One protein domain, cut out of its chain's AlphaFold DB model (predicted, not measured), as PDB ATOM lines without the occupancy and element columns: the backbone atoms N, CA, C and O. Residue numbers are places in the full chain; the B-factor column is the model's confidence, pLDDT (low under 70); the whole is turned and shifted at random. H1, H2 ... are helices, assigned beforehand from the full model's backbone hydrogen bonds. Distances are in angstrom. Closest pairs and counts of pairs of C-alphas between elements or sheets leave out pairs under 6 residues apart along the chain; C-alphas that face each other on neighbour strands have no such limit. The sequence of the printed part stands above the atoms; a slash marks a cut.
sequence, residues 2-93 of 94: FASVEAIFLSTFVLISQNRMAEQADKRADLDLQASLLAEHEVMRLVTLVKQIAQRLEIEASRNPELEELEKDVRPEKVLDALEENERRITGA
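AT A GLANCE: This is residues 2 to 93 of the 94 residues of the protein "DUF1003 domain-containing protein" of Chthoniobacterales bacterium (UniProt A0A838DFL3). One very long helix, H1, makes a rod, and after its last residue, Arg 56, the backbone turns and folds back along it through two very short helices, H2 and H3, into a second helix, H4, which meets H1 with its residues 76 to 80 and then slants away. Residues 2 to 29 of H1 stick out at one end, and residues 81 to 93, mostly H4, stick out as a side arm. The printed part has 92 residues with four named helices, in the order H1, H2, H3, H4, and no named strand; the class is all helix. It is extended, with a radius of gyration of the C-alphas of 23.6 A, and spans 81 by 32 by 16 A.

HOW THE PARTS SIT: Start with H1, residues 2 to 56, and look first near its last residues. There H2, residues 60 to 63, touches residues 51 to 55 of H1 alone; the closest C-alphas are those of Ala 54 and Ser 62, 5.5 A apart. Next comes H3, residues 66 to 69, close to H1 but not clearly touching it, with the C-alphas of Val 47 and Leu 67 closest at 7.7 A. H2 and H3 meet only through their link. Then find H4, residues 76 to 91, whose residues 76 to 80 alone touch residues 34 to 41 of H1; the closest C-alphas are those of Leu 37 and Pro 76, 5.1 A apart. H1 and H4 run opposite ways at a steep tilt of 36 degrees, only just past shallow. H4 is apart from H2 and from H3. In H1 and H4 every O i to N i+4 pair is within hydrogen-bond range; H2 and H3 are too short for such a pair, and each has its 1 O i to N i+3 pair within range.

IN THESE COORDINATES: Find C-alpha 2 at (11.976, -12.398, -64.642); from there H1 runs 79.9 A to C-alpha 56 at (-36.198, 32.409, -19.332). H2, residues 60 to 63, is 5.9 A long, and H3, residues 66 to 69, is 5.4 A long. H4 begins at C-alpha 76, at (-24.401, 24.789, -45.543), and runs 22.6 A to C-alpha 91 at (-10.500, 24.497, -63.307).

THE WHOLE: The two C-alphas farthest apart are those of Phe 2 and Glu 58, at 81.1 A. Without the stretches that stand free, residues 2 to 29 and 81 to 93, the body has 51 residues and spans 42 by 15 by 13 A. The printed part has no cut. The links H1 to H2 and H2 to H3 are tight, and the link H3 to H4, with 6 residues, is short. The mean pLDDT of the printed part is 88.5; look for values under 70 at residue 2 and at residues 92 to 93.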
ATOM      1  N   PHE A   2      13.237 -12.028 -65.322       65.81
ATOM      2  CA  PHE A   2      11.976 -12.398 -64.642       65.81
ATOM      3  C   PHE A   2      11.544 -11.397 -63.549       65.81
ATOM      4  O   PHE A   2      10.425 -10.898 -63.581       65.81
ATOM      5  N   ALA A   3      12.474 -10.997 -62.673       73.50
ATOM      6  CA  ALA A   3      12.204 -10.047 -61.587       73.50
ATOM      7  C   ALA A   3      11.719  -8.660 -62.064       73.50
ATOM      8  O   ALA A   3      10.932  -8.007 -61.387       73.50
ATOM      9  N   SER A   4      12.159  -8.196 -63.240       83.19
ATOM     10  CA  SER A   4      11.740  -6.896 -63.785       83.19
ATOM     11  C   SER A   4      10.299  -6.915 -64.292       83.19
ATOM     12  O   SER A   4       9.598  -5.917 -64.168       83.19
ATOM     13  N   VAL A   5       9.840  -8.045 -64.838       90.62
ATOM     14  CA  VAL A   5       8.452  -8.202 -65.291       90.62
ATOM     15  C   VAL A   5       7.520  -8.268 -64.084       90.62
ATOM     16  O   VAL A   5       6.536  -7.536 -64.037       90.62
ATOM     17  N   GLU A   6       7.871  -9.053 -63.064       89.06
ATOM     18  CA  GLU A   6       7.118  -9.120 -61.803       89.06
ATOM     19  C   GLU A   6       7.013  -7.750 -61.118       89.06
ATOM     20  O   GLU A   6       5.938  -7.377 -60.646       89.06
ATOM     21  N   ALA A   7       8.090  -6.957 -61.137       92.06
ATOM     22  CA  ALA A   7       8.086  -5.599 -60.600       92.06
ATOM     23  C   ALA A   7       7.139  -4.653 -61.361       92.06
ATOM     24  O   ALA A   7       6.456  -3.855 -60.723       92.06
ATOM     25  N   ILE A   8       7.058  -4.748 -62.696       92.00
ATOM     26  CA  ILE A   8       6.120  -3.952 -63.512       92.00
ATOM     27  C   ILE A   8       4.667  -4.355 -63.230       92.00
ATOM     28  O   ILE A   8       3.788  -3.497 -63.128       92.00
ATOM     29  N   PHE A   9       4.398  -5.652 -63.072       92.06
ATOM     30  CA  PHE A   9       3.064  -6.123 -62.698       92.06
ATOM     31  C   PHE A   9       2.663  -5.606 -61.316       92.06
ATOM     32  O   PHE A   9       1.596  -5.008 -61.173       92.06
ATOM     33  N   LEU A  10       3.529  -5.769 -60.311       94.31
ATOM     34  CA  LEU A  10       3.262  -5.288 -58.957       94.31
ATOM     35  C   LEU A  10       3.080  -3.767 -58.921       94.31
ATOM     36  O   LEU A  10       2.135  -3.288 -58.300       94.31
ATOM     37  N   SER A  11       3.937  -3.004 -59.606       94.25
ATOM     38  CA  SER A  11       3.827  -1.544 -59.638       94.25
ATOM     39  C   SER A  11       2.532  -1.086 -60.304       94.25
ATOM     40  O   SER A  11       1.892  -0.169 -59.803       94.25
ATOM     41  N   THR A  12       2.078  -1.771 -61.357       94.94
ATOM     42  CA  THR A  12       0.784  -1.487 -61.993       94.94
ATOM     43  C   THR A  12      -0.376  -1.756 -61.031       94.94
ATOM     44  O   THR A  12      -1.258  -0.912 -60.889       94.94
ATOM     45  N   PHE A  13      -0.361  -2.878 -60.302       95.81
ATOM     46  CA  PHE A  13      -1.371  -3.157 -59.272       95.81
ATOM     47  C   PHE A  13      -1.374  -2.110 -58.155       95.81
ATOM     48  O   PHE A  13      -2.441  -1.671 -57.717       95.81
ATOM     49  N   VAL A  14      -0.190  -1.682 -57.711       96.00
ATOM     50  CA  VAL A  14      -0.043  -0.630 -56.702       96.00
ATOM     51  C   VAL A  14      -0.595   0.696 -57.222       96.00
ATOM     52  O   VAL A  14      -1.400   1.305 -56.526       96.00
ATOM     53  N   LEU A  15      -0.249   1.108 -58.444       96.56
ATOM     54  CA  LEU A  15      -0.732   2.351 -59.055       96.56
ATOM     55  C   LEU A  15      -2.254   2.352 -59.236       96.56
ATOM     56  O   LEU A  15      -2.908   3.341 -58.917       96.56
ATOM     57  N   ILE A  16      -2.843   1.235 -59.676       95.81
ATOM     58  CA  ILE A  16      -4.304   1.096 -59.786       95.81
ATOM     59  C   ILE A  16      -4.961   1.233 -58.407       95.81
ATOM     60  O   ILE A  16      -5.948   1.954 -58.254       95.81
ATOM     61  N   SER A  17      -4.410   0.563 -57.390       95.62
ATOM     62  CA  SER A  17      -4.928   0.643 -56.022       95.62
ATOM     63  C   SER A  17      -4.811   2.060 -55.457       95.62
ATOM     64  O   SER A  17      -5.765   2.567 -54.870       95.62
ATOM     65  N   GLN A  18      -3.675   2.722 -55.681       96.44
ATOM     66  CA  GLN A  18      -3.432   4.105 -55.271       96.44
ATOM     67  C   GLN A  18      -4.412   5.069 -55.930       96.44
ATOM     68  O   GLN A  18      -5.008   5.877 -55.227       96.44
ATOM     69  N   ASN A  19      -4.647   4.938 -57.236       95.69
ATOM     70  CA  ASN A  19      -5.604   5.782 -57.945       95.69
ATOM     71  C   ASN A  19      -7.025   5.628 -57.378       95.69
ATOM     72  O   ASN A  19      -7.712   6.612 -57.122       95.69
ATOM     73  N   ARG A  20      -7.442   4.388 -57.084       96.25
ATOM     74  CA  ARG A  20      -8.739   4.125 -56.441       96.25
ATOM     75  C   ARG A  20      -8.818   4.712 -55.029       96.25
ATOM     76  O   ARG A  20      -9.861   5.227 -54.644       96.25
ATOM     77  N   MET A  21      -7.746   4.600 -54.244       95.44
ATOM     78  CA  MET A  21      -7.698   5.178 -52.898       95.44
ATOM     79  C   MET A  21      -7.761   6.705 -52.938       95.44
ATOM     80  O   MET A  21      -8.434   7.278 -52.089       95.44
ATOM     81  N   ALA A  22      -7.114   7.341 -53.918       95.56
ATOM     82  CA  ALA A  22      -7.182   8.786 -54.115       95.56
ATOM     83  C   ALA A  22      -8.619   9.233 -54.420       95.56
ATOM     84  O   ALA A  22      -9.172  10.037 -53.682       95.56
ATOM     85  N   GLU A  23      -9.284   8.601 -55.391       95.06
ATOM     86  CA  GLU A  23     -10.680   8.920 -55.726       95.06
ATOM     87  C   GLU A  23     -11.637   8.711 -54.532       95.06
ATOM     88  O   GLU A  23     -12.596   9.455 -54.333       95.06
ATOM     89  N   GLN A  24     -11.392   7.684 -53.713       95.62
ATOM     90  CA  GLN A  24     -12.163   7.458 -52.490       95.62
ATOM     91  C   GLN A  24     -11.870   8.494 -51.401       95.62
ATOM     92  O   GLN A  24     -12.773   8.808 -50.628       95.62
ATOM     93  N   ALA A  25     -10.632   8.978 -51.303       95.06
ATOM     94  CA  ALA A  25     -10.255  10.016 -50.356       95.06
ATOM     95  C   ALA A  25     -10.925  11.347 -50.714       95.06
ATOM     96  O   ALA A  25     -11.502  11.965 -49.825       95.06
ATOM     97  N   ASP A  26     -10.949  11.710 -51.997       91.94
ATOM     98  CA  ASP A  26     -11.615  12.925 -52.481       91.94
ATOM     99  C   ASP A  26     -13.116  12.896 -52.142       91.94
ATOM    100  O   ASP A  26     -13.626  13.776 -51.457       91.94
ATOM    101  N   LYS A  27     -13.807  11.792 -52.465       91.56
ATOM    102  CA  LYS A  27     -15.231  11.606 -52.119       91.56
ATOM    103  C   LYS A  27     -15.510  11.682 -50.617       91.56
ATOM    104  O   LYS A  27     -16.590  12.104 -50.209       91.56
ATOM    105  N   ARG A  28     -14.582  11.201 -49.782       94.94
ATOM    106  CA  ARG A  28     -14.717  11.291 -48.321       94.94
ATOM    107  C   ARG A  28     -14.535  12.720 -47.841       94.94
ATOM    108  O   ARG A  28     -15.320  13.144 -47.008       94.94
ATOM    109  N   ALA A  29     -13.567  13.449 -48.389       91.94
ATOM    110  CA  ALA A  29     -13.352  14.849 -48.050       91.94
ATOM    111  C   ALA A  29     -14.597  15.701 -48.355       91.94
ATOM    112  O   ALA A  29     -15.005  16.498 -47.509       91.94
ATOM    113  N   ASP A  30     -15.255  15.466 -49.495       89.38
ATOM    114  CA  ASP A  30     -16.507  16.149 -49.850       89.38
ATOM    115  C   ASP A  30     -17.627  15.868 -48.838       89.38
ATOM    116  O   ASP A  30     -18.319  16.780 -48.378       89.38
ATOM    117  N   LEU A  31     -17.807  14.598 -48.461       93.31
ATOM    118  CA  LEU A  31     -18.809  14.197 -47.471       93.31
ATOM    119  C   LEU A  31     -18.488  14.731 -46.071       93.31
ATOM    120  O   LEU A  31     -19.399  15.166 -45.368       93.31
ATOM    121  N   ASP A  32     -17.217  14.727 -45.672       94.00
ATOM    122  CA  ASP A  32     -16.762  15.246 -44.380       94.00
ATOM    123  C   ASP A  32     -17.037  16.752 -44.272       94.00
ATOM    124  O   ASP A  32     -17.501  17.229 -43.231       94.00
ATOM    125  N   LEU A  33     -16.824  17.504 -45.356       90.88
ATOM    126  CA  LEU A  33     -17.181  18.918 -45.431       90.88
ATOM    127  C   LEU A  33     -18.696  19.122 -45.286       90.88
ATOM    128  O   LEU A  33     -19.125  19.945 -44.476       90.88
ATOM    129  N   GLN A  34     -19.511  18.368 -46.029       90.50
ATOM    130  CA  GLN A  34     -20.973  18.462 -45.939       90.50
ATOM    131  C   GLN A  34     -21.475  18.150 -44.526       90.50
ATOM    132  O   GLN A  34     -22.289  18.894 -43.979       90.50
ATOM    133  N   ALA A  35     -20.960  17.081 -43.913       93.00
ATOM    134  CA  ALA A  35     -21.301  16.695 -42.551       93.00
ATOM    135  C   ALA A  35     -20.893  17.774 -41.535       93.00
ATOM    136  O   ALA A  35     -21.668  18.081 -40.631       93.00
ATOM    137  N   SER A  36     -19.716  18.380 -41.708       92.50
ATOM    138  CA  SER A  36     -19.227  19.454 -40.836       92.50
ATOM    139  C   SER A  36     -20.102  20.704 -40.922       92.50
ATOM    140  O   SER A  36     -20.486  21.249 -39.891       92.50
ATOM    141  N   LEU A  37     -20.480  21.126 -42.135       91.62
ATOM    142  CA  LEU A  37     -21.362  22.279 -42.331       91.62
ATOM    143  C   LEU A  37     -22.769  22.025 -41.776       91.62
ATOM    144  O   LEU A  37     -23.350  22.901 -41.135       91.62
ATOM    145  N   LEU A  38     -23.320  20.825 -41.991       91.12
ATOM    146  CA  LEU A  38     -24.611  20.447 -41.415       91.12
ATOM    147  C   LEU A  38     -24.561  20.485 -39.883       91.12
ATOM    148  O   LEU A  38     -25.440  21.077 -39.257       91.12
ATOM    149  N   ALA A  39     -23.510  19.914 -39.289       91.50
ATOM    150  CA  ALA A  39     -23.305  19.943 -37.849       91.50
ATOM    151  C   ALA A  39     -23.179  21.379 -37.318       91.50
ATOM    152  O   ALA A  39     -23.775  21.698 -36.295       91.50
ATOM    153  N   GLU A  40     -22.467  22.267 -38.015       90.50
ATOM    154  CA  GLU A  40     -22.346  23.681 -37.636       90.50
ATOM    155  C   GLU A  40     -23.710  24.391 -37.623       90.50
ATOM    156  O   GLU A  40     -24.057  25.061 -36.645       90.50
ATOM    157  N   HIS A  41     -24.537  24.170 -38.650       89.38
ATOM    158  CA  HIS A  41     -25.898  24.709 -38.707       89.38
ATOM    159  C   HIS A  41     -26.782  24.198 -37.554       89.38
ATOM    160  O   HIS A  41     -27.541  24.959 -36.942       89.38
ATOM    161  N   GLU A  42     -26.695  22.906 -37.237       92.19
ATOM    162  CA  GLU A  42     -27.440  22.298 -36.132       92.19
ATOM    163  C   GLU A  42     -26.957  22.796 -34.763       92.19
ATOM    164  O   GLU A  42     -27.781  23.123 -33.905       92.19
ATOM    165  N   VAL A  43     -25.641  22.922 -34.565       92.62
ATOM    166  CA  VAL A  43     -25.031  23.457 -33.338       92.62
ATOM    167  C   VAL A  43     -25.481  24.890 -33.096       92.62
ATOM    168  O   VAL A  43     -25.885  25.209 -31.979       92.62
ATOM    169  N   MET A  44     -25.504  25.737 -34.124       90.62
ATOM    170  CA  MET A  44     -26.039  27.092 -33.996       90.62
ATOM    171  C   MET A  44     -27.496  27.076 -33.520       90.62
ATOM    172  O   MET A  44     -27.859  27.791 -32.585       90.62
ATOM    173  N   ARG A  45     -28.344  26.223 -34.112       91.06
ATOM    174  CA  ARG A  45     -29.749  26.103 -33.694       91.06
ATOM    175  C   ARG A  45     -29.870  25.657 -32.234       91.06
ATOM    176  O   ARG A  45     -30.735  26.157 -31.513       91.06
ATOM    177  N   LEU A  46     -29.001  24.749 -31.787       93.75
ATOM    178  CA  LEU A  46     -28.916  24.354 -30.380       93.75
ATOM    179  C   LEU A  46     -28.503  25.531 -29.490       93.75
ATOM    180  O   LEU A  46     -29.153  25.754 -28.470       93.75
ATOM    181  N   VAL A  47     -27.493  26.314 -29.879       93.00
ATOM    182  CA  VAL A  47     -27.063  27.518 -29.146       93.00
ATOM    183  C   VAL A  47     -28.219  28.507 -29.002       93.00
ATOM    184  O   VAL A  47     -28.497  28.941 -27.884       93.00
ATOM    185  N   THR A  48     -28.958  28.792 -30.080       91.62
ATOM    186  CA  THR A  48     -30.124  29.690 -30.038       91.62
ATOM    187  C   THR A  48     -31.196  29.190 -29.069       91.62
ATOM    188  O   THR A  48     -31.702  29.953 -28.242       91.62
ATOM    189  N   LEU A  49     -31.544  27.901 -29.126       94.31
ATOM    190  CA  LEU A  49     -32.549  27.319 -28.232       94.31
ATOM    191  C   LEU A  49     -32.092  27.342 -26.767       94.31
ATOM    192  O   LEU A  49     -32.866  27.708 -25.880       94.31
ATOM    193  N   VAL A  50     -30.831  26.998 -26.503       94.44
ATOM    194  CA  VAL A  50     -30.257  27.012 -25.152       94.44
ATOM    195  C   VAL A  50     -30.180  28.437 -24.605       94.44
ATOM    196  O   VAL A  50     -30.536  28.649 -23.446       94.44
ATOM    197  N   LYS A  51     -29.812  29.433 -25.423       93.38
ATOM    198  CA  LYS A  51     -29.827  30.851 -25.032       93.38
ATOM    199  C   LYS A  51     -31.232  31.300 -24.640       93.38
ATOM    200  O   LYS A  51     -31.394  31.910 -23.587       93.38
ATOM    201  N   GLN A  52     -32.256  30.950 -25.422       93.62
ATOM    202  CA  GLN A  52     -33.651  31.277 -25.101       93.62
ATOM    203  C   GLN A  52     -34.114  30.643 -23.780       93.62
ATOM    204  O   GLN A  52     -34.811  31.284 -22.989       93.62
ATOM    205  N   ILE A  53     -33.711  29.398 -23.509       95.38
ATOM    206  CA  ILE A  53     -33.984  28.733 -22.228       95.38
ATOM    207  C   ILE A  53     -33.256  29.455 -21.088       95.38
ATOM    208  O   ILE A  53     -33.877  29.781 -20.078       95.38
ATOM    209  N   ALA A  54     -31.967  29.757 -21.256       95.25
ATOM    210  CA  ALA A  54     -31.156  30.445 -20.258       95.25
ATOM    211  C   ALA A  54     -31.691  31.852 -19.936       95.25
ATOM    212  O   ALA A  54     -31.691  32.249 -18.773       95.25
ATOM    213  N   GLN A  55     -32.219  32.568 -20.935       94.06
ATOM    214  CA  GLN A  55     -32.903  33.850 -20.748       94.06
ATOM    215  C   GLN A  55     -34.170  33.705 -19.898       94.06
ATOM    216  O   GLN A  55     -34.389  34.509 -18.996       94.06
ATOM    217  N   ARG A  56     -34.992  32.672 -20.141       95.62
ATOM    218  CA  ARG A  56     -36.198  32.409 -19.332       95.62
ATOM    219  C   ARG A  56     -35.893  31.997 -17.897       95.62
ATOM    220  O   ARG A  56     -36.721  32.228 -17.026       95.62
ATOM    221  N   LEU A  57     -34.746  31.367 -17.672       96.69
ATOM    222  CA  LEU A  57     -34.268  30.973 -16.347       96.69
ATOM    223  C   LEU A  57     -33.435  32.069 -15.663       96.69
ATOM    224  O   LEU A  57     -32.871  31.815 -14.604       96.69
ATOM    225  N   GLU A  58     -33.341  33.258 -16.268       94.62
ATOM    226  CA  GLU A  58     -32.600  34.414 -15.745       94.62
ATOM    227  C   GLU A  58     -31.113  34.126 -15.460       94.62
ATOM    228  O   GLU A  58     -30.493  34.719 -14.580       94.62
ATOM    229  N   ILE A  59     -30.504  33.229 -16.241       95.50
ATOM    230  CA  ILE A  59     -29.086  32.884 -16.112       95.50
ATOM    231  C   ILE A  59     -28.237  34.023 -16.693       95.50
ATOM    232  O   ILE A  59     -28.365  34.350 -17.876       95.50
ATOM    233  N   GLU A  60     -27.317  34.588 -15.902       89.81
ATOM    234  CA  GLU A  60     -26.460  35.719 -16.310       89.81
ATOM    235  C   GLU A  60     -25.656  35.440 -17.590       89.81
ATOM    236  O   GLU A  60     -25.541  36.311 -18.454       89.81
ATOM    237  N   ALA A  61     -25.182  34.201 -17.764       89.56
ATOM    238  CA  ALA A  61     -24.425  33.768 -18.941       89.56
ATOM    239  C   ALA A  61     -25.182  33.955 -20.271       89.56
ATOM    240  O   ALA A  61     -24.550  34.093 -21.315       89.56
ATOM    241  N   SER A  62     -26.520  34.026 -20.251       88.00
ATOM    242  CA  SER A  62     -27.338  34.277 -21.449       88.00
ATOM    243  C   SER A  62     -27.134  35.665 -22.073       88.00
ATOM    244  O   SER A  62     -27.543  35.890 -23.213       88.00
ATOM    245  N   ARG A  63     -26.506  36.590 -21.333       87.94
ATOM    246  CA  ARG A  63     -26.175  37.953 -21.774       87.94
ATOM    247  C   ARG A  63     -24.753  38.081 -22.319       87.94
ATOM    248  O   ARG A  63     -24.341  39.196 -22.626       87.94
ATOM    249  N   ASN A  64     -23.992  36.985 -22.399       90.31
ATOM    250  CA  ASN A  64     -22.644  37.033 -22.955       90.31
ATOM    251  C   ASN A  64     -22.718  37.439 -24.448       90.31
ATOM    252  O   ASN A  64     -23.353  36.718 -25.222       90.31
ATOM    253  N   PRO A  65     -22.085  38.555 -24.861       85.88
ATOM    254  CA  PRO A  65     -22.082  39.009 -26.254       85.88
ATOM    255  C   PRO A  65     -21.451  38.001 -27.226       85.88
ATOM    256  O   PRO A  65     -21.819  37.981 -28.396       85.88
ATOM    257  N   GLU A  66     -20.572  37.110 -26.759       86.12
ATOM    258  CA  GLU A  66     -20.002  36.034 -27.586       86.12
ATOM    259  C   GLU A  66     -21.085  35.084 -28.132       86.12
ATOM    260  O   GLU A  66     -20.934  34.525 -29.216       86.12
ATOM    261  N   LEU A  67     -22.219  34.936 -27.430       85.62
ATOM    262  CA  LEU A  67     -23.335  34.106 -27.895       85.62
ATOM    263  C   LEU A  67     -24.007  34.675 -29.150       85.62
ATOM    264  O   LEU A  67     -24.618  33.918 -29.891       85.62
ATOM    265  N   GLU A  68     -23.927  35.985 -29.393       83.38
ATOM    266  CA  GLU A  68     -24.466  36.593 -30.618       83.38
ATOM    267  C   GLU A  68     -23.618  36.243 -31.843       83.38
ATOM    268  O   GLU A  68     -24.141  36.119 -32.949       83.38
ATOM    269  N   GLU A  69     -22.310  36.043 -31.661       82.00
ATOM    270  CA  GLU A  69     -21.439  35.613 -32.751       82.00
ATOM    271  C   GLU A  69     -21.704  34.164 -33.150       82.00
ATOM    272  O   GLU A  69     -21.717  33.856 -34.341       82.00
ATOM    273  N   LEU A  70     -21.986  33.302 -32.169       80.19
ATOM    274  CA  LEU A  70     -22.341  31.897 -32.381       80.19
ATOM    275  C   LEU A  70     -23.723  31.707 -33.031       80.19
ATOM    276  O   LEU A  70     -24.025  30.612 -33.491       80.19
ATOM    277  N   GLU A  71     -24.556  32.751 -33.068       77.75
ATOM    278  CA  GLU A  71     -25.874  32.760 -33.723       77.75
ATOM    279  C   GLU A  71     -25.829  33.251 -35.182       77.75
ATOM    280  O   GLU A  71     -26.869  33.326 -35.841       77.75
ATOM    281  N   LYS A  72     -24.648  33.610 -35.707       79.19
ATOM    282  CA  LYS A  72     -24.506  34.041 -37.104       79.19
ATOM    283  C   LYS A  72     -24.764  32.861 -38.047       79.19
ATOM    284  O   LYS A  72     -24.002  31.902 -38.071       79.19
ATOM    285  N   ASP A  73     -25.826  32.974 -38.848       72.44
ATOM    286  CA  ASP A  73     -26.320  31.908 -39.730       72.44
ATOM    287  C   ASP A  73     -25.287  31.435 -40.756       72.44
ATOM    288  O   ASP A  73     -24.997  32.118 -41.744       72.44
ATOM    289  N   VAL A  74     -24.776  30.223 -40.534       72.44
ATOM    290  CA  VAL A  74     -24.058  29.448 -41.542       72.44
ATOM    291  C   VAL A  74     -25.075  28.564 -42.254       72.44
ATOM    292  O   VAL A  74     -25.627  27.621 -41.684       72.44
ATOM    293  N   ARG A  75     -25.326  28.877 -43.530       79.06
ATOM    294  CA  ARG A  75     -26.155  28.056 -44.420       79.06
ATOM    295  C   ARG A  75     -25.244  27.092 -45.186       79.06
ATOM    296  O   ARG A  75     -24.533  27.571 -46.072       79.06
ATOM    297  N   PRO A  76     -25.288  25.774 -44.912       81.50
ATOM    298  CA  PRO A  76     -24.401  24.789 -45.543       81.50
ATOM    299  C   PRO A  76     -24.434  24.864 -47.071       81.50
ATOM    300  O   PRO A  76     -23.395  24.977 -47.715       81.50
ATOM    301  N   GLU A  77     -25.645  24.944 -47.625       80.38
ATOM    302  CA  GLU A  77     -25.936  25.097 -49.057       80.38
ATOM    303  C   GLU A  77     -25.134  26.250 -49.689       80.38
ATOM    304  O   GLU A  77     -24.568  26.117 -50.765       80.38
ATOM    305  N   LYS A  78     -25.030  27.395 -48.995       82.56
ATOM    306  CA  LYS A  78     -24.354  28.591 -49.521       82.56
ATOM    307  C   LYS A  78     -22.837  28.467 -49.510       82.56
ATOM    308  O   LYS A  78     -22.182  29.079 -50.350       82.56
ATOM    309  N   VAL A  79     -22.286  27.719 -48.559       84.25
ATOM    310  CA  VAL A  79     -20.845  27.456 -48.501       84.25
ATOM    311  C   VAL A  79     -20.462  26.462 -49.596       84.25
ATOM    312  O   VAL A  79     -19.478  26.694 -50.293       84.25
ATOM    313  N   LEU A  80     -21.277  25.423 -49.810       84.50
ATOM    314  CA  LEU A  80     -21.101  24.475 -50.914       84.50
ATOM    315  C   LEU A  80     -21.208  25.172 -52.281       84.50
ATOM    316  O   LEU A  80     -20.297  25.023 -53.091       84.50
ATOM    317  N   ASP A  81     -22.228  26.017 -52.494       85.50
ATOM    318  CA  ASP A  81     -22.380  26.848 -53.705       85.50
ATOM    319  C   ASP A  81     -21.098  27.658 -54.002       85.50
ATOM    320  O   ASP A  81     -20.602  27.694 -55.131       85.50
ATOM    321  N   ALA A  82     -20.551  28.324 -52.978       83.94
ATOM    322  CA  ALA A  82     -19.376  29.183 -53.110       83.94
ATOM    323  C   ALA A  82     -18.085  28.393 -53.383       83.94
ATOM    324  O   ALA A  82     -17.199  28.879 -54.095       83.94
ATOM    325  N   LEU A  83     -17.966  27.186 -52.824       85.38
ATOM    326  CA  LEU A  83     -16.842  26.291 -53.080       85.38
ATOM    327  C   LEU A  83     -16.892  25.738 -54.505       85.38
ATOM    328  O   LEU A  83     -15.881  25.824 -55.199       85.38
ATOM    329  N   GLU A  84     -18.060  25.295 -54.984       84.88
ATOM    330  CA  GLU A  84     -18.236  24.873 -56.379       84.88
ATOM    331  C   GLU A  84     -17.908  26.001 -57.367       84.88
ATOM    332  O   GLU A  84     -17.248  25.781 -58.386       84.88
ATOM    333  N   GLU A  85     -18.353  27.229 -57.088       86.25
ATOM    334  CA  GLU A  85     -18.038  28.385 -57.932       86.25
ATOM    335  C   GLU A  85     -16.524  28.647 -57.979       86.25
ATOM    336  O   GLU A  85     -15.964  28.927 -59.044       86.25
ATOM    337  N   ASN A  86     -15.841  28.517 -56.841       85.31
ATOM    338  CA  ASN A  86     -14.393  28.672 -56.761       85.31
ATOM    339  C   ASN A  86     -13.655  27.551 -57.513       85.31
ATOM    340  O   ASN A  86     -12.752  27.831 -58.303       85.31
ATOM    341  N   GLU A  87     -14.081  26.298 -57.361       83.25
ATOM    342  CA  GLU A  87     -13.521  25.173 -58.113       83.25
ATOM    343  C   GLU A  87     -13.674  25.358 -59.622       83.25
ATOM    344  O   GLU A  87     -12.700  25.181 -60.360       83.25
ATOM    345  N   ARG A  88     -14.854  25.785 -60.097       83.25
ATOM    346  CA  ARG A  88     -15.095  26.086 -61.520       83.25
ATOM    347  C   ARG A  88     -14.209  27.220 -62.024       83.25
ATOM    348  O   ARG A  88     -13.732  27.157 -63.153       83.25
ATOM    349  N   ARG A  89     -13.947  28.243 -61.206       83.50
ATOM    350  CA  ARG A  89     -13.010  29.327 -61.554       83.50
ATOM    351  C   ARG A  89     -11.568  28.837 -61.665       83.50
ATOM    352  O   ARG A  89     -10.844  29.308 -62.535       83.50
ATOM    353  N   ILE A  90     -11.151  27.910 -60.805       79.25
ATOM    354  CA  ILE A  90      -9.791  27.356 -60.804       79.25
ATOM    355  C   ILE A  90      -9.590  26.373 -61.968       79.25
ATOM    356  O   ILE A  90      -8.551  26.404 -62.627       79.25
ATOM    357  N   THR A  91     -10.573  25.514 -62.242       75.12
ATOM    358  CA  THR A  91     -10.500  24.497 -63.307       75.12
ATOM    359  C   THR A  91     -10.835  25.041 -64.693       75.12
ATOM    360  O   THR A  91     -10.202  24.626 -65.655       75.12
ATOM    361  N   GLY A  92     -11.755  26.002 -64.807       62.12
ATOM    362  CA  GLY A  92     -12.115  26.660 -66.071       62.12
ATOM    363  C   GLY A  92     -11.119  27.721 -66.557       62.12
ATOM    364  O   GLY A  92     -11.288  28.253 -67.651       62.12
ATOM    365  N   ALA A  93     -10.094  28.047 -65.763       55.94
ATOM    366  CA  ALA A  93      -8.992  28.932 -66.154       55.94
ATOM    367  C   ALA A  93      -7.779  28.185 -66.757       55.94
ATOM    368  O   ALA A  93      -6.766  28.821 -67.061       55.94
TER     369      ALA A  93